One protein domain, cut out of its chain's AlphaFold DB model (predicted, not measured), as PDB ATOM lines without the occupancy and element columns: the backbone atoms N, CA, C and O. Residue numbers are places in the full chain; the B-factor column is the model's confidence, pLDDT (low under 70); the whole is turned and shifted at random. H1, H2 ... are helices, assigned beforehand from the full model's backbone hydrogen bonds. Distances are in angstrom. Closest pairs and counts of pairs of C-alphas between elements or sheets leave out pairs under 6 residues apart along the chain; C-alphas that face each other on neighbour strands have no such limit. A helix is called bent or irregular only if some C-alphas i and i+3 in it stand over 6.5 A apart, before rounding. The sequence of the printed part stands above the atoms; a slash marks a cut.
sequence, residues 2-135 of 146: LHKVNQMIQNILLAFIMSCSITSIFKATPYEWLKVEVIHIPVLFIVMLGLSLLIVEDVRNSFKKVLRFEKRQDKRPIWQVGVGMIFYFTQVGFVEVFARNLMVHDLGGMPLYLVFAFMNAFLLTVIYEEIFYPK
ATOM      1  N   LEU A   2     280.022 188.957 205.148       73.56
ATOM      2  CA  LEU A   2     281.241 189.439 205.825       73.56
ATOM      3  C   LEU A   2     281.147 190.876 206.397       73.56
ATOM      4  O   LEU A   2     281.575 191.129 207.518       73.56
ATOM      5  N   HIS A   3     280.505 191.806 205.676       77.31
ATOM      6  CA  HIS A   3     280.336 193.190 206.143       77.31
ATOM      7  C   HIS A   3     279.434 193.316 207.383       77.31
ATOM      8  O   HIS A   3     279.752 194.086 208.287       77.31
ATOM      9  N   LYS A   4     278.342 192.537 207.448       84.31
ATOM     10  CA  LYS A   4     277.432 192.519 208.606       84.31
ATOM     11  C   LYS A   4     278.116 191.914 209.833       84.31
ATOM     12  O   LYS A   4     277.964 192.441 210.925       84.31
ATOM     13  N   VAL A   5     278.920 190.866 209.638       85.88
ATOM     14  CA  VAL A   5     279.712 190.238 210.711       85.88
ATOM     15  C   VAL A   5     280.739 191.223 211.276       85.88
ATOM     16  O   VAL A   5     280.796 191.414 212.484       85.88
ATOM     17  N   ASN A   6     281.486 191.920 210.417       86.38
ATOM     18  CA  ASN A   6     282.428 192.962 210.836       86.38
ATOM     19  C   ASN A   6     281.738 194.090 211.624       86.38
ATOM     20  O   ASN A   6     282.188 194.469 212.701       86.38
ATOM     21  N   GLN A   7     280.606 194.588 211.120       88.94
ATOM     22  CA  GLN A   7     279.812 195.596 211.821       88.94
ATOM     23  C   GLN A   7     279.322 195.110 213.190       88.94
ATOM     24  O   GLN A   7     279.371 195.871 214.152       88.94
ATOM     25  N   MET A   8     278.875 193.857 213.278       91.81
ATOM     26  CA  MET A   8     278.419 193.243 214.523       91.81
ATOM     27  C   MET A   8     279.562 193.107 215.533       91.81
ATOM     28  O   MET A   8     279.392 193.508 216.678       91.81
ATOM     29  N   ILE A   9     280.735 192.619 215.111       91.25
ATOM     30  CA  ILE A   9     281.923 192.510 215.972       91.25
ATOM     31  C   ILE A   9     282.310 193.888 216.516       91.25
ATOM     32  O   ILE A   9     282.446 194.048 217.724       91.25
ATOM     33  N   GLN A  10     282.425 194.897 215.647       91.69
ATOM     34  CA  GLN A  10     282.761 196.257 216.077       91.69
ATOM     35  C   GLN A  10     281.724 196.821 217.053       91.69
ATOM     36  O   GLN A  10     282.104 197.449 218.033       91.69
ATOM     37  N   ASN A  11     280.434 196.580 216.815       94.62
ATOM     38  CA  ASN A  11     279.368 197.033 217.706       94.62
ATOM     39  C   ASN A  11     279.425 196.335 219.069       94.62
ATOM     40  O   ASN A  11     279.317 196.995 220.093       94.62
ATOM     41  N   ILE A  12     279.634 195.020 219.112       95.50
ATOM     42  CA  ILE A  12     279.743 194.285 220.378       95.50
ATOM     43  C   ILE A  12     280.946 194.786 221.179       95.50
ATOM     44  O   ILE A  12     280.809 195.108 222.356       95.50
ATOM     45  N   LEU A  13     282.108 194.912 220.534       95.38
ATOM     46  CA  LEU A  13     283.327 195.382 221.189       95.38
ATOM     47  C   LEU A  13     283.204 196.841 221.645       95.38
ATOM     48  O   LEU A  13     283.617 197.179 222.748       95.38
ATOM     49  N   LEU A  14     282.587 197.711 220.843       95.56
ATOM     50  CA  LEU A  14     282.377 199.107 221.219       95.56
ATOM     51  C   LEU A  14     281.386 199.238 222.383       95.56
ATOM     52  O   LEU A  14     281.637 200.007 223.307       95.56
ATOM     53  N   ALA A  15     280.303 198.456 222.388       96.50
ATOM     54  CA  ALA A  15     279.369 198.405 223.510       96.50
ATOM     55  C   ALA A  15     280.047 197.886 224.783       96.50
ATOM     56  O   ALA A  15     279.850 198.446 225.862       96.50
ATOM     57  N   PHE A  16     280.899 196.869 224.648       96.81
ATOM     58  CA  PHE A  16     281.720 196.354 225.735       96.81
ATOM     59  C   PHE A  16     282.642 197.438 226.308       96.81
ATOM     60  O   PHE A  16     282.617 197.674 227.512       96.81
ATOM     61  N   ILE A  17     283.382 198.160 225.457       95.75
ATOM     62  CA  ILE A  17     284.263 199.263 225.874       95.75
ATOM     63  C   ILE A  17     283.482 200.328 226.633       95.75
ATOM     64  O   ILE A  17     283.879 200.689 227.736       95.75
ATOM     65  N   MET A  18     282.364 200.808 226.078       95.44
ATOM     66  CA  MET A  18     281.543 201.841 226.722       95.44
ATOM     67  C   MET A  18     281.077 201.397 228.113       95.44
ATOM     68  O   MET A  18     281.173 202.153 229.081       95.44
ATOM     69  N   SER A  19     280.654 200.141 228.230       95.31
ATOM     70  CA  SER A  19     280.208 199.552 229.495       95.31
ATOM     71  C   SER A  19     281.348 199.426 230.496       95.31
ATOM     72  O   SER A  19     281.180 199.769 231.667       95.31
ATOM     73  N   CYS A  20     282.524 198.990 230.040       94.44
ATOM     74  CA  CYS A  20     283.721 198.913 230.863       94.44
ATOM     75  C   CYS A  20     284.172 200.291 231.347       94.44
ATOM     76  O   CYS A  20     284.448 200.448 232.532       94.44
ATOM     77  N   SER A  21     284.203 201.299 230.470       92.75
ATOM     78  CA  SER A  21     284.592 202.666 230.828       92.75
ATOM     79  C   SER A  21     283.685 203.234 231.913       92.75
ATOM     80  O   SER A  21     284.174 203.743 232.919       92.75
ATOM     81  N   ILE A  22     282.368 203.095 231.752       92.00
ATOM     82  CA  ILE A  22     281.399 203.593 232.731       92.00
ATOM     83  C   ILE A  22     281.547 202.832 234.053       92.00
ATOM     84  O   ILE A  22     281.675 203.448 235.109       92.00
ATOM     85  N   THR A  23     281.633 201.503 234.000       91.56
ATOM     86  CA  THR A  23     281.819 200.671 235.198       91.56
ATOM     87  C   THR A  23     283.108 201.020 235.943       91.56
ATOM     88  O   THR A  23     283.099 201.139 237.165       91.56
ATOM     89  N   SER A  24     284.209 201.235 235.220       87.19
ATOM     90  CA  SER A  24     285.503 201.601 235.796       87.19
ATOM     91  C   SER A  24     285.463 202.961 236.494       87.19
ATOM     92  O   SER A  24     286.035 203.097 237.573       87.19
ATOM     93  N   ILE A  25     284.773 203.954 235.918       87.56
ATOM     94  CA  ILE A  25     284.611 205.278 236.539       87.56
ATOM     95  C   ILE A  25     283.842 205.149 237.857       87.56
ATOM     96  O   ILE A  25     284.253 205.704 238.874       87.56
ATOM     97  N   PHE A  26     282.751 204.383 237.865       85.88
ATOM     98  CA  PHE A  26     281.932 204.221 239.063       85.88
ATOM     99  C   PHE A  26     282.582 203.332 240.131       85.88
ATOM    100  O   PHE A  26     282.371 203.585 241.315       85.88
ATOM    101  N   LYS A  27     283.444 202.374 239.764       79.56
ATOM    102  CA  LYS A  27     284.248 201.612 240.739       79.56
ATOM    103  C   LYS A  27     285.144 202.511 241.602       79.56
ATOM    104  O   LYS A  27     285.368 202.188 242.766       79.56
ATOM    105  N   ALA A  28     285.604 203.646 241.072       78.06
ATOM    106  CA  ALA A  28     286.411 204.617 241.814       78.06
ATOM    107  C   ALA A  28     285.596 205.492 242.791       78.06
ATOM    108  O   ALA A  28     286.171 206.258 243.562       78.06
ATOM    109  N   THR A  29     284.262 205.405 242.769       83.06
ATOM    110  CA  THR A  29     283.385 206.216 243.628       83.06
ATOM    111  C   THR A  29     283.130 205.550 244.990       83.06
ATOM    112  O   THR A  29     283.215 204.324 245.113       83.06
ATOM    113  N   PRO A  30     282.793 206.322 246.043       79.44
ATOM    114  CA  PRO A  30     282.597 205.782 247.393       79.44
ATOM    115  C   PRO A  30     281.275 205.010 247.583       79.44
ATOM    116  O   PRO A  30     280.987 204.552 248.683       79.44
ATOM    117  N   TYR A  31     280.447 204.872 246.547       82.06
ATOM    118  CA  TYR A  31     279.114 204.285 246.661       82.06
ATOM    119  C   TYR A  31     279.150 202.750 246.589       82.06
ATOM    120  O   TYR A  31     279.313 202.170 245.518       82.06
ATOM    121  N   GLU A  32     278.929 202.079 247.721       78.88
ATOM    122  CA  GLU A  32     278.978 200.609 247.825       78.88
ATOM    123  C   GLU A  32     277.923 199.882 246.970       78.88
ATOM    124  O   GLU A  32     278.192 198.820 246.413       78.88
ATOM    125  N   TRP A  33     276.744 200.477 246.767       77.06
ATOM    126  CA  TRP A  33     275.688 199.886 245.933       77.06
ATOM    127  C   TRP A  33     276.064 199.789 244.442       77.06
ATOM    128  O   TRP A  33     275.510 198.961 243.723       77.06
ATOM    129  N   LEU A  34     277.032 200.589 243.976       75.75
ATOM    130  CA  LEU A  34     277.561 200.523 242.608       75.75
ATOM    131  C   LEU A  34     278.653 199.456 242.437       75.75
ATOM    132  O   LEU A  34     279.028 199.144 241.307       75.75
ATOM    133  N   LYS A  35     279.147 198.882 243.541       77.50
ATOM    134  CA  LYS A  35     280.199 197.856 243.568       77.50
ATOM    135  C   LYS A  35     279.646 196.442 243.751       77.50
ATOM    136  O   LYS A  35     280.415 195.519 243.987       77.50
ATOM    137  N   VAL A  36     278.329 196.256 243.657       84.69
ATOM    138  CA  VAL A  36     277.719 194.924 243.742       84.69
ATOM    139  C   VAL A  36     278.173 194.086 242.545       84.69
ATOM    140  O   VAL A  36     277.987 194.472 241.386       84.69
ATOM    141  N   GLU A  37     278.754 192.923 242.831       83.88
ATOM    142  CA  GLU A  37     279.238 191.965 241.838       83.88
ATOM    143  C   GLU A  37     278.505 190.626 241.990       83.88
ATOM    144  O   GLU A  37     278.255 190.156 243.101       83.88
ATOM    145  N   VAL A  38     278.172 189.994 240.865       83.38
ATOM    146  CA  VAL A  38     277.607 188.639 240.800       83.38
ATOM    147  C   VAL A  38     278.611 187.771 240.053       83.38
ATOM    148  O   VAL A  38     278.887 188.030 238.887       83.38
ATOM    149  N   ILE A  39     279.181 186.757 240.713       81.38
ATOM    150  CA  ILE A  39     280.202 185.867 240.116       81.38
ATOM    151  C   ILE A  39     281.357 186.690 239.491       81.38
ATOM    152  O   ILE A  39     281.726 186.495 238.338       81.38
ATOM    153  N   HIS A  40     281.891 187.670 240.232       80.44
ATOM    154  CA  HIS A  40     282.944 188.608 239.784       80.44
ATOM    155  C   HIS A  40     282.578 189.530 238.602       80.44
ATOM    156  O   HIS A  40     283.436 190.245 238.085       80.44
ATOM    157  N   ILE A  41     281.313 189.552 238.172       85.44
ATOM    158  CA  ILE A  41     280.817 190.462 237.138       85.44
ATOM    159  C   ILE A  41     280.073 191.615 237.824       85.44
ATOM    160  O   ILE A  41     279.065 191.369 238.494       85.44
ATOM    161  N   PRO A  42     280.512 192.877 237.665       88.75
ATOM    162  CA  PRO A  42     279.790 194.019 238.218       88.75
ATOM    163  C   PRO A  42     278.371 194.112 237.655       88.75
ATOM    164  O   PRO A  42     278.177 194.103 236.438       88.75
ATOM    165  N   VAL A  43     277.368 194.263 238.522       90.19
ATOM    166  CA  VAL A  43     275.964 194.403 238.091       90.19
ATOM    167  C   VAL A  43     275.796 195.637 237.204       90.19
ATOM    168  O   VAL A  43     275.107 195.589 236.184       90.19
ATOM    169  N   LEU A  44     276.504 196.720 237.539       90.62
ATOM    170  CA  LEU A  44     276.539 197.940 236.738       90.62
ATOM    171  C   LEU A  44     277.005 197.671 235.301       90.62
ATOM    172  O   LEU A  44     276.414 198.204 234.367       90.62
ATOM    173  N   PHE A  45     278.002 196.804 235.104       93.62
ATOM    174  CA  PHE A  45     278.473 196.449 233.767       93.62
ATOM    175  C   PHE A  45     277.360 195.809 232.932       93.62
ATOM    176  O   PHE A  45     277.182 196.186 231.779       93.62
ATOM    177  N   ILE A  46     276.578 194.893 233.512       92.31
ATOM    178  CA  ILE A  46     275.484 194.202 232.811       92.31
ATOM    179  C   ILE A  46     274.416 195.203 232.354       92.31
ATOM    180  O   ILE A  46     273.999 195.186 231.194       92.31
ATOM    181  N   VAL A  47     274.007 196.103 233.252       92.69
ATOM    182  CA  VAL A  47     273.017 197.148 232.945       92.69
ATOM    183  C   VAL A  47     273.542 198.071 231.846       92.69
ATOM    184  O   VAL A  47     272.855 198.320 230.852       92.69
ATOM    185  N   MET A  48     274.783 198.537 231.988       94.31
ATOM    186  CA  MET A  48     275.400 199.435 231.019       94.31
ATOM    187  C   MET A  48     275.646 198.764 229.669       94.31
ATOM    188  O   MET A  48     275.545 199.446 228.654       94.31
ATOM    189  N   LEU A  49     275.893 197.453 229.629       95.19
ATOM    190  CA  LEU A  49     276.029 196.688 228.391       95.19
ATOM    191  C   LEU A  49     274.720 196.638 227.614       95.19
ATOM    192  O   LEU A  49     274.722 196.915 226.415       95.19
ATOM    193  N   GLY A  50     273.604 196.375 228.297       94.12
ATOM    194  CA  GLY A  50     272.276 196.429 227.688       94.12
ATOM    195  C   GLY A  50     271.978 197.801 227.079       94.12
ATOM    196  O   GLY A  50     271.596 197.887 225.913       94.12
ATOM    197  N   LEU A  51     272.230 198.879 227.828       94.75
ATOM    198  CA  LEU A  51     272.030 200.251 227.343       94.75
ATOM    199  C   LEU A  51     272.981 200.608 226.193       94.75
ATOM    200  O   LEU A  51     272.566 201.198 225.198       94.75
ATOM    201  N   SER A  52     274.249 200.214 226.304       95.00
ATOM    202  CA  SER A  52     275.281 200.475 225.300       95.00
ATOM    203  C   SER A  52     274.945 199.829 223.961       95.00
ATOM    204  O   SER A  52     275.150 200.451 222.922       95.00
ATOM    205  N   LEU A  53     274.385 198.616 223.966       94.81
ATOM    206  CA  LEU A  53     273.965 197.921 222.747       94.81
ATOM    207  C   LEU A  53     272.865 198.669 221.978       94.81
ATOM    208  O   LEU A  53     272.823 198.556 220.755       94.81
ATOM    209  N   LEU A  54     272.020 199.456 222.655       94.31
ATOM    210  CA  LEU A  54     270.969 200.246 222.001       94.31
ATOM    211  C   LEU A  54     271.533 201.443 221.228       94.31
ATOM    212  O   LEU A  54     270.996 201.801 220.185       94.31
ATOM    213  N   ILE A  55     272.614 202.051 221.723       94.88
ATOM    214  CA  ILE A  55     273.178 203.294 221.165       94.88
ATOM    215  C   ILE A  55     274.452 203.077 220.338       94.88
ATOM    216  O   ILE A  55     274.970 204.008 219.722       94.88
ATOM    217  N   VAL A  56     275.009 201.862 220.327       95.44
ATOM    218  CA  VAL A  56     276.352 201.621 219.780       95.44
ATOM    219  C   VAL A  56     276.477 201.916 218.289       95.44
ATOM    220  O   VAL A  56     277.535 202.345 217.824       95.44
ATOM    221  N   GLU A  57     275.404 201.720 217.528       92.81
ATOM    222  CA  GLU A  57     275.399 202.030 216.103       92.81
ATOM    223  C   GLU A  57     275.567 203.535 215.848       92.81
ATOM    224  O   GLU A  57     276.393 203.926 215.014       92.81
ATOM    225  N   ASP A  58     274.879 204.371 216.627       92.56
ATOM    226  CA  ASP A  58     274.983 205.829 216.553       92.56
ATOM    227  C   ASP A  58     276.363 206.317 216.983       92.56
ATOM    228  O   ASP A  58     276.958 207.188 216.335       92.56
ATOM    229  N   VAL A  59     276.929 205.710 218.030       91.75
ATOM    230  CA  VAL A  59     278.283 206.023 218.502       91.75
ATOM    231  C   VAL A  59     279.316 205.664 217.432       91.75
ATOM    232  O   VAL A  59     280.151 206.498 217.078       91.75
ATOM    233  N   ARG A  60     279.231 204.470 216.829       90.44
ATOM    234  CA  ARG A  60     280.117 204.055 215.727       90.44
ATOM    235  C   ARG A  60     280.027 205.016 214.540       90.44
ATOM    236  O   ARG A  60     281.052 205.378 213.955       90.44
ATOM    237  N   ASN A  61     278.818 205.423 214.159       90.81
ATOM    238  CA  ASN A  61     278.613 206.356 213.051       90.81
ATOM    239  C   ASN A  61     279.172 207.751 213.382       90.81
ATOM    240  O   ASN A  61     279.823 208.374 212.539       90.81
ATOM    241  N   SER A  62     279.027 208.192 214.630       90.50
ATOM    242  CA  SER A  62     279.626 209.431 215.130       90.50
ATOM    243  C   SER A  62     281.155 209.383 215.087       90.50
ATOM    244  O   SER A  62     281.773 210.316 214.572       90.50
ATOM    245  N   PHE A  63     281.780 208.274 215.498       86.06
ATOM    246  CA  PHE A  63     283.229 208.078 215.366       86.06
ATOM    247  C   PHE A  63     283.696 208.194 213.911       86.06
ATOM    248  O   PHE A  63     284.647 208.920 213.620       86.06
ATOM    249  N   LYS A  64     283.001 207.545 212.967       86.12
ATOM    250  CA  LYS A  64     283.325 207.653 211.532       86.12
ATOM    251  C   LYS A  64     283.242 209.094 211.031       86.12
ATOM    252  O   LYS A  64     284.103 209.524 210.256       86.12
ATOM    253  N   LYS A  65     282.236 209.847 211.487       87.62
ATOM    254  CA  LYS A  65     282.047 211.260 211.141       87.62
ATOM    255  C   LYS A  65     283.178 212.133 211.688       87.62
ATOM    256  O   LYS A  65     283.752 212.914 210.930       87.62
ATOM    257  N   VAL A  66     283.542 211.958 212.962       85.88
ATOM    258  CA  VAL A  66     284.637 212.691 213.627       85.88
ATOM    259  C   VAL A  66     285.978 212.420 212.947       85.88
ATOM    260  O   VAL A  66     286.709 213.352 212.622       85.88
ATOM    261  N   LEU A  67     286.268 211.160 212.617       81.31
ATOM    262  CA  LEU A  67     287.498 210.770 211.917       81.31
ATOM    263  C   LEU A  67     287.508 211.162 210.425       81.31
ATOM    264  O   LEU A  67     288.488 210.900 209.712       81.31
ATOM    265  N   ARG A  68     286.431 211.804 209.947       82.69
ATOM    266  CA  ARG A  68     286.198 212.179 208.545       82.69
ATOM    267  C   ARG A  68     286.390 210.995 207.596       82.69
ATOM    268  O   ARG A  68     286.885 211.171 206.486       82.69
ATOM    269  N   PHE A  69     285.995 209.795 208.028       83.81
ATOM    270  CA  PHE A  69     286.251 208.535 207.326       83.81
ATOM    271  C   PHE A  69     285.772 208.560 205.867       83.81
ATOM    272  O   PHE A  69     286.442 208.072 204.961       83.81
ATOM    273  N   GLU A  70     284.620 209.183 205.627       81.81
ATOM    274  CA  GLU A  70     284.004 209.258 204.300       81.81
ATOM    275  C   GLU A  70     284.711 210.230 203.352       81.81
ATOM    276  O   GLU A  70     284.683 210.017 202.144       81.81
ATOM    277  N   LYS A  71     285.383 211.260 203.884       83.19
ATOM    278  CA  LYS A  71     286.035 212.316 203.095       83.19
ATOM    279  C   LYS A  71     287.477 211.983 202.698       83.19
ATOM    280  O   LYS A  71     288.109 212.782 202.011       83.19
ATOM    281  N   ARG A  72     288.030 210.853 203.152       79.06
ATOM    282  CA  ARG A  72     289.423 210.468 202.882       79.06
ATOM    283  C   ARG A  72     289.543 209.642 201.604       79.06
ATOM    284  O   ARG A  72     288.760 208.719 201.388       79.06
ATOM    285  N   GLN A  73     290.559 209.973 200.803       78.94
ATOM    286  CA  GLN A  73     290.944 209.203 199.618       78.94
ATOM    287  C   GLN A  73     291.524 207.842 200.019       78.94
ATOM    288  O   GLN A  73     291.062 206.818 199.522       78.94
ATOM    289  N   ASP A  74     292.451 207.825 200.985       80.31
ATOM    290  CA  ASP A  74     292.941 206.595 201.605       80.31
ATOM    291  C   ASP A  74     292.274 206.362 202.968       80.31
ATOM    292  O   ASP A  74     292.421 207.141 203.918       80.31
ATOM    293  N   LYS A  75     291.494 205.283 203.043       82.19
ATOM    294  CA  LYS A  75     290.721 204.897 204.228       82.19
ATOM    295  C   LYS A  75     291.450 203.870 205.092       82.19
ATOM    296  O   LYS A  75     291.007 203.639 206.214       82.19
ATOM    297  N   ARG A  76     292.549 203.273 204.612       82.56
ATOM    298  CA  ARG A  76     293.250 202.183 205.304       82.56
ATOM    299  C   ARG A  76     293.850 202.617 206.641       82.56
ATOM    300  O   ARG A  76     293.495 201.994 207.641       82.56
ATOM    301  N   PRO A  77     294.653 203.699 206.727       83.38
ATOM    302  CA  PRO A  77     295.342 204.026 207.975       83.38
ATOM    303  C   PRO A  77     294.353 204.404 209.079       83.38
ATOM    304  O   PRO A  77     294.471 203.976 210.221       83.38
ATOM    305  N   ILE A  78     293.311 205.163 208.728       83.56
ATOM    306  CA  ILE A  78     292.290 205.580 209.692       83.56
ATOM    307  C   ILE A  78     291.402 204.405 210.129       83.56
ATOM    308  O   ILE A  78     290.942 204.371 211.268       83.56
ATOM    309  N   TRP A  79     291.174 203.435 209.238       85.44
ATOM    310  CA  TRP A  79     290.457 202.209 209.561       85.44
ATOM    311  C   TRP A  79     291.274 201.332 210.517       85.44
ATOM    312  O   TRP A  79     290.730 200.901 211.530       85.44
ATOM    313  N   GLN A  80     292.572 201.141 210.245       87.06
ATOM    314  CA  GLN A  80     293.490 200.395 211.112       87.06
ATOM    315  C   GLN A  80     293.558 201.021 212.506       87.06
ATOM    316  O   GLN A  80     293.419 200.319 213.501       87.06
ATOM    317  N   VAL A  81     293.682 202.351 212.591       86.00
ATOM    318  CA  VAL A  81     293.649 203.065 213.877       86.00
ATOM    319  C   VAL A  81     292.310 202.851 214.587       86.00
ATOM    320  O   VAL A  81     292.291 202.547 215.775       86.00
ATOM    321  N   GLY A  82     291.184 202.952 213.874       88.50
ATOM    322  CA  GLY A  82     289.852 202.734 214.445       88.50
ATOM    323  C   GLY A  82     289.664 201.332 215.030       88.50
ATOM    324  O   GLY A  82     289.267 201.190 216.184       88.50
ATOM    325  N   VAL A  83     289.974 200.297 214.252       90.00
ATOM    326  CA  VAL A  83     289.850 198.897 214.682       90.00
ATOM    327  C   VAL A  83     290.872 198.555 215.769       90.00
ATOM    328  O   VAL A  83     290.515 197.915 216.757       90.00
ATOM    329  N   GLY A  84     292.105 199.048 215.651       92.88
ATOM    330  CA  GLY A  84     293.137 198.868 216.669       92.88
ATOM    331  C   GLY A  84     292.763 199.490 218.007       92.88
ATOM    332  O   GLY A  84     292.928 198.848 219.040       92.88
ATOM    333  N   MET A  85     292.157 200.681 218.008       92.81
ATOM    334  CA  MET A  85     291.615 201.277 219.233       92.81
ATOM    335  C   MET A  85     290.535 200.394 219.863       92.81
ATOM    336  O   MET A  85     290.543 200.211 221.077       92.81
ATOM    337  N   ILE A  86     289.641 199.804 219.063       93.94
ATOM    338  CA  ILE A  86     288.611 198.894 219.580       93.94
ATOM    339  C   ILE A  86     289.267 197.681 220.263       93.94
ATOM    340  O   ILE A  86     288.933 197.364 221.403       93.94
ATOM    341  N   PHE A  87     290.233 197.019 219.625       95.56
ATOM    342  CA  PHE A  87     290.905 195.870 220.245       95.56
ATOM    343  C   PHE A  87     291.707 196.238 221.490       95.56
ATOM    344  O   PHE A  87     291.713 195.480 222.462       95.56
ATOM    345  N   TYR A  88     292.357 197.399 221.475       95.50
ATOM    346  CA  TYR A  88     293.115 197.904 222.608       95.50
ATOM    347  C   TYR A  88     292.205 198.162 223.809       95.50
ATOM    348  O   TYR A  88     292.373 197.551 224.864       95.50
ATOM    349  N   PHE A  89     291.184 199.005 223.639       95.44
ATOM    350  CA  PHE A  89     290.296 199.383 224.735       95.44
ATOM    351  C   PHE A  89     289.430 198.228 225.228       95.44
ATOM    352  O   PHE A  89     289.077 198.209 226.402       95.44
ATOM    353  N   THR A  90     289.122 197.243 224.380       95.62
ATOM    354  CA  THR A  90     288.437 196.023 224.832       95.62
ATOM    355  C   THR A  90     289.301 195.274 225.844       95.62
ATOM    356  O   THR A  90     288.830 194.940 226.925       95.62
ATOM    357  N   GLN A  91     290.577 195.036 225.530       94.56
ATOM    358  CA  GLN A  91     291.484 194.321 226.433       94.56
ATOM    359  C   GLN A  91     291.740 195.112 227.717       94.56
ATOM    360  O   GLN A  91     291.646 194.556 228.809       94.56
ATOM    361  N   VAL A  92     291.997 196.417 227.595       93.19
ATOM    362  CA  VAL A  92     292.184 197.306 228.752       93.19
ATOM    363  C   VAL A  92     290.936 197.327 229.631       93.19
ATOM    364  O   VAL A  92     291.040 197.138 230.838       93.19
ATOM    365  N   GLY A  93     289.754 197.497 229.036       91.69
ATOM    366  CA  GLY A  93     288.485 197.515 229.758       91.69
ATOM    367  C   GLY A  93     288.179 196.185 230.441       91.69
ATOM    368  O   GLY A  93     287.696 196.178 231.571       91.69
ATOM    369  N   PHE A  94     288.505 195.062 229.798       92.75
ATOM    370  CA  PHE A  94     288.370 193.744 230.410       92.75
ATOM    371  C   PHE A  94     289.258 193.620 231.652       92.75
ATOM    372  O   PHE A  94     288.785 193.231 232.720       92.75
ATOM    373  N   VAL A  95     290.534 193.991 231.530       90.69
ATOM    374  CA  VAL A  95     291.470 193.907 232.650       90.69
ATOM    375  C   VAL A  95     291.037 194.824 233.788       90.69
ATOM    376  O   VAL A  95     290.921 194.355 234.912       90.69
ATOM    377  N   GLU A  96     290.721 196.088 233.512       88.38
ATOM    378  CA  GLU A  96     290.324 197.052 234.547       88.38
ATOM    379  C   GLU A  96     289.073 196.633 235.321       88.38
ATOM    380  O   GLU A  96     288.992 196.806 236.536       88.38
ATOM    381  N   VAL A  97     288.085 196.063 234.632       88.06
ATOM    382  CA  VAL A  97     286.794 195.762 235.254       88.06
ATOM    383  C   VAL A  97     286.790 194.408 235.955       88.06
ATOM    384  O   VAL A  97     286.209 194.309 237.040       88.06
ATOM    385  N   PHE A  98     287.436 193.394 235.370       88.88
ATOM    386  CA  PHE A  98     287.306 191.998 235.805       88.88
ATOM    387  C   PHE A  98     288.589 191.403 236.389       88.88
ATOM    388  O   PHE A  98     288.515 190.537 237.255       88.88
ATOM    389  N   ALA A  99     289.766 191.838 235.931       85.12
ATOM    390  CA  ALA A  99     291.034 191.168 236.235       85.12
ATOM    391  C   ALA A  99     292.080 192.081 236.891       85.12
ATOM    392  O   ALA A  99     293.237 191.683 237.019       85.12
ATOM    393  N   ARG A 100     291.700 193.284 237.343       78.50
ATOM    394  CA  ARG A 100     292.640 194.259 237.915       78.50
ATOM    395  C   ARG A 100     293.385 193.686 239.116       78.50
ATOM    396  O   ARG A 100     294.593 193.851 239.223       78.50
ATOM    397  N   ASN A 101     292.677 192.929 239.949       75.94
ATOM    398  CA  ASN A 101     293.235 192.266 241.129       75.94
ATOM    399  C   ASN A 101     294.251 191.158 240.789       75.94
ATOM    400  O   ASN A 101     294.999 190.734 241.662       75.94
ATOM    401  N   LEU A 102     294.275 190.678 239.541       75.31
ATOM    402  CA  LEU A 102     295.191 189.635 239.066       75.31
ATOM    403  C   LEU A 102     296.459 190.219 238.417       75.31
ATOM    404  O   LEU A 102     297.411 189.485 238.157       75.31
ATOM    405  N   MET A 103     296.494 191.529 238.155       73.75
ATOM    406  CA  MET A 103     297.617 192.205 237.505       73.75
ATOM    407  C   MET A 103     298.512 192.879 238.546       73.75
ATOM    408  O   MET A 103     298.300 194.027 238.919       73.75
ATOM    409  N   VAL A 104     299.520 192.135 239.010       66.88
ATOM    410  CA  VAL A 104     300.442 192.544 240.093       66.88
ATOM    411  C   VAL A 104     301.690 193.283 239.577       66.88
ATOM    412  O   VAL A 104     302.412 193.900 240.351       66.88
ATOM    413  N   HIS A 105     301.971 193.217 238.273       68.31
ATOM    414  CA  HIS A 105     303.239 193.680 237.707       68.31
ATOM    415  C   HIS A 105     303.101 195.035 237.003       68.31
ATOM    416  O   HIS A 105     302.337 195.171 236.042       68.31
ATOM    417  N   ASP A 106     303.923 195.995 237.428       71.81
ATOM    418  CA  ASP A 106     304.084 197.307 236.800       71.81
ATOM    419  C   ASP A 106     305.421 197.385 236.045       71.81
ATOM    420  O   ASP A 106     306.445 196.877 236.504       71.81
ATOM    421  N   LEU A 107     305.432 198.051 234.886       57.69
ATOM    422  CA  LEU A 107     306.640 198.365 234.122       57.69
ATOM    423  C   LEU A 107     306.852 199.881 234.128       57.69
ATOM    424  O   LEU A 107     306.053 200.627 233.566       57.69
ATOM    425  N   GLY A 108     307.914 200.358 234.784       59.03
ATOM    426  CA  GLY A 108     308.204 201.798 234.864       59.03
ATOM    427  C   GLY A 108     307.102 202.624 235.548       59.03
ATOM    428  O   GLY A 108     306.906 203.783 235.197       59.03
ATOM    429  N   GLY A 109     306.357 202.022 236.484       68.31
ATOM    430  CA  GLY A 109     305.222 202.652 237.173       68.31
ATOM    431  C   GLY A 109     303.908 202.648 236.384       68.31
ATOM    432  O   GLY A 109     302.920 203.206 236.856       68.31
ATOM    433  N   MET A 110     303.878 202.030 235.197       73.38
ATOM    434  CA  MET A 110     302.674 201.872 234.385       73.38
ATOM    435  C   MET A 110     302.244 200.395 234.349       73.38
ATOM    436  O   MET A 110     303.109 199.525 234.205       73.38
ATOM    437  N   PRO A 111     300.939 200.075 234.439       82.56
ATOM    438  CA  PRO A 111     300.505 198.684 234.450       82.56
ATOM    439  C   PRO A 111     300.901 197.939 233.175       82.56
ATOM    440  O   PRO A 111     300.561 198.341 232.059       82.56
ATOM    441  N   LEU A 112     301.603 196.816 233.337       85.06
ATOM    442  CA  LEU A 112     302.257 196.104 232.234       85.06
ATOM    443  C   LEU A 112     301.243 195.545 231.213       85.06
ATOM    444  O   LEU A 112     301.539 195.425 230.021       85.06
ATOM    445  N   TYR A 113     299.997 195.306 231.640       86.56
ATOM    446  CA  TYR A 113     298.910 194.888 230.752       86.56
ATOM    447  C   TYR A 113     298.572 195.920 229.666       86.56
ATOM    448  O   TYR A 113     298.056 195.526 228.623       86.56
ATOM    449  N   LEU A 114     298.871 197.213 229.860       88.81
ATOM    450  CA  LEU A 114     298.662 198.234 228.827       88.81
ATOM    451  C   LEU A 114     299.580 197.989 227.624       88.81
ATOM    452  O   LEU A 114     299.143 198.076 226.478       88.81
ATOM    453  N   VAL A 115     300.836 197.610 227.876       88.12
ATOM    454  CA  VAL A 115     301.809 197.299 226.820       88.12
ATOM    455  C   VAL A 115     301.382 196.046 226.059       88.12
ATOM    456  O   VAL A 115     301.331 196.059 224.828       88.12
ATOM    457  N   PHE A 116     300.997 194.984 226.772       89.31
ATOM    458  CA  PHE A 116     300.506 193.764 226.128       89.31
ATOM    459  C   PHE A 116     299.220 193.997 225.336       89.31
ATOM    460  O   PHE A 116     299.118 193.538 224.201       89.31
ATOM    461  N   ALA A 117     298.268 194.758 225.882       92.19
ATOM    462  CA  ALA A 117     297.045 195.111 225.172       92.19
ATOM    463  C   ALA A 117     297.350 195.873 223.876       92.19
ATOM    464  O   ALA A 117     296.713 195.616 222.855       92.19
ATOM    465  N   PHE A 118     298.339 196.773 223.893       92.00
ATOM    466  CA  PHE A 118     298.770 197.516 222.710       92.00
ATOM    467  C   PHE A 118     299.386 196.600 221.646       92.00
ATOM    468  O   PHE A 118     298.954 196.622 220.492       92.00
ATOM    469  N   MET A 119     300.343 195.749 222.031       93.06
ATOM    470  CA  MET A 119     300.973 194.793 221.113       93.06
ATOM    471  C   MET A 119     299.946 193.829 220.503       93.06
ATOM    472  O   MET A 119     299.928 193.617 219.289       93.06
ATOM    473  N   ASN A 120     299.041 193.302 221.330       93.88
ATOM    474  CA  ASN A 120     297.965 192.423 220.886       93.88
ATOM    475  C   ASN A 120     297.001 193.143 219.943       93.88
ATOM    476  O   ASN A 120     296.603 192.583 218.928       93.88
ATOM    477  N   ALA A 121     296.627 194.387 220.249       94.75
ATOM    478  CA  ALA A 121     295.733 195.167 219.403       94.75
ATOM    479  C   ALA A 121     296.331 195.423 218.017       94.75
ATOM    480  O   ALA A 121     295.611 195.336 217.021       94.75
ATOM    481  N   PHE A 122     297.638 195.679 217.933       92.06
ATOM    482  CA  PHE A 122     298.332 195.806 216.655       92.06
ATOM    483  C   PHE A 122     298.234 194.515 215.832       92.06
ATOM    484  O   PHE A 122     297.750 194.540 214.702       92.06
ATOM    485  N   LEU A 123     298.607 193.375 216.424       93.31
ATOM    486  CA  LEU A 123     298.568 192.073 215.753       93.31
ATOM    487  C   LEU A 123     297.142 191.683 215.326       93.31
ATOM    488  O   LEU A 123     296.920 191.284 214.184       93.31
ATOM    489  N   LEU A 124     296.160 191.876 216.210       93.25
ATOM    490  CA  LEU A 124     294.748 191.636 215.911       93.25
ATOM    491  C   LEU A 124     294.246 192.522 214.774       93.25
ATOM    492  O   LEU A 124     293.468 192.053 213.955       93.25
ATOM    493  N   THR A 125     294.698 193.774 214.683       92.50
ATOM    494  CA  THR A 125     294.307 194.679 213.593       92.50
ATOM    495  C   THR A 125     294.790 194.168 212.241       92.50
ATOM    496  O   THR A 125     294.014 194.180 211.289       92.50
ATOM    497  N   VAL A 126     296.033 193.680 212.166       89.12
ATOM    498  CA  VAL A 126     296.597 193.099 210.937       89.12
ATOM    499  C   VAL A 126     295.826 191.842 210.533       89.12
ATOM    500  O   VAL A 126     295.337 191.759 209.410       89.12
ATOM    501  N   ILE A 127     295.618 190.907 211.467       88.50
ATOM    502  CA  ILE A 127     294.838 189.683 211.216       88.50
ATOM    503  C   ILE A 127     293.412 190.032 210.763       88.50
ATOM    504  O   ILE A 127     292.869 189.453 209.822       88.50
ATOM    505  N   TYR A 128     292.784 191.004 211.423       88.81
ATOM    506  CA  TYR A 128     291.428 191.433 211.103       88.81
ATOM    507  C   TYR A 128     291.335 192.076 209.716       88.81
ATOM    508  O   TYR A 128     290.342 191.892 209.008       88.81
ATOM    509  N   GLU A 129     292.368 192.807 209.303       86.56
ATOM    510  CA  GLU A 129     292.479 193.351 207.954       86.56
ATOM    511  C   GLU A 129     292.540 192.250 206.896       86.56
ATOM    512  O   GLU A 129     291.794 192.308 205.917       86.56
ATOM    513  N   GLU A 130     293.374 191.233 207.107       84.38
ATOM    514  CA  GLU A 130     293.526 190.114 206.173       84.38
ATOM    515  C   GLU A 130     292.214 189.345 205.984       84.38
ATOM    516  O   GLU A 130     291.843 189.009 204.858       84.38
ATOM    517  N   ILE A 131     291.464 189.130 207.069       84.19
ATOM    518  CA  ILE A 131     290.204 188.379 207.035       84.19
ATOM    519  C   ILE A 131     289.071 189.195 206.395       84.19
ATOM    520  O   ILE A 131     288.325 188.683 205.558       84.19
ATOM    521  N   PHE A 132     288.888 190.456 206.804       80.00
ATOM    522  CA  PHE A 132     287.687 191.231 206.463       80.00
ATOM    523  C   PHE A 132     287.885 192.225 205.313       80.00
ATOM    524  O   PHE A 132     286.901 192.653 204.701       80.00
ATOM    525  N   TYR A 133     289.130 192.591 204.998       74.19
ATOM    526  CA  TYR A 133     289.467 193.656 204.053       74.19
ATOM    527  C   TYR A 133     290.630 193.308 203.095       74.19
ATOM    528  O   TYR A 133     291.486 194.158 202.832       74.19
ATOM    529  N   PRO A 134     290.627 192.134 202.428       67.94
ATOM    530  CA  PRO A 134     291.735 191.707 201.562       67.94
ATOM    531  C   PRO A 134     292.000 192.656 200.375       67.94
ATOM    532  O   PRO A 134     293.121 192.759 199.886       67.94
ATOM    533  N   LYS A 135     290.987 193.413 199.920       64.62
ATOM    534  CA  LYS A 135     291.137 194.419 198.849       64.62
ATOM    535  C   LYS A 135     291.933 195.661 199.273       64.62
ATOM    536  O   LYS A 135     292.531 196.297 198.413       64.62
TER     537      LYS A 135
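Overview. This is residues 2 to 135 of the 146 residues of the protein "DNA polymerase I" of Lysinibacillus sp. SGAir0095 (UniProt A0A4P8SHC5). Four long helices are stacked in a row, the first arm of H3, then H1, H4 and H5, each crossing the next aslant; H1 and H4 make the core, and H3 bends after its first arm, its second arm, H3b, turning away from H1. Short H2 sits beyond one end of H1, and residues 70 to 75 stick out. The 134 printed residues hold five named helices, H1 to H5 in chain order, and no named strand: all helix. The whole is compact, with a radius of gyration of the C-alphas of 16.3 A, and spans 50 by 37 by 24 A.

Arrangement. Start at H4, residues 76 to 102, irregular with C-alphas 98 and 101 8.0 A apart, and with a kink of 55 degrees near residue 96. H5, residues 112 to 132, touches it in a helical hairpin, closest at the C-alphas of Phe 87 and Ala 121, 5.0 A, at a steep tilt of 42 degrees, opposite ways. H1, residues 2 to 27, is the hub and touches H4, closest at C-alphas 20 and 93, 5.1 A, at a steep tilt of 42 degrees, the same way. H3, residues 43 to 66, was assigned as one helix by its hydrogen bonds but is bent, with C-alphas 54 and 57 7.6 A apart. Its arm H3a, residues 43 to 54, touches residues 11 to 23 of H1, closest at C-alphas 52 and 15, 4.9 A. Every O i to N i+4 pair is within hydrogen-bond range in H1, H5 and arm H3b, residues 57 to 66, but 7 of 8 in H3a and 20 of 23 in H4.

Along the chain. Find C-alpha 2 at (281.241, 189.439, 205.825); from there H1 runs 37.1 A. H2 is residues 32 to 35, and H4 runs 36.1 A. H5 runs 30.0 A to C-alpha 132 at (287.687, 191.231, 206.463).

Size, cuts and confidence. The C-alphas farthest apart, of Glu 32 and Lys 135, are 50.8 A apart. The printed part has no cut, and no link is long. Look for pLDDT under 70 at residues 104 to 105, 107 to 109 and 134 to 135.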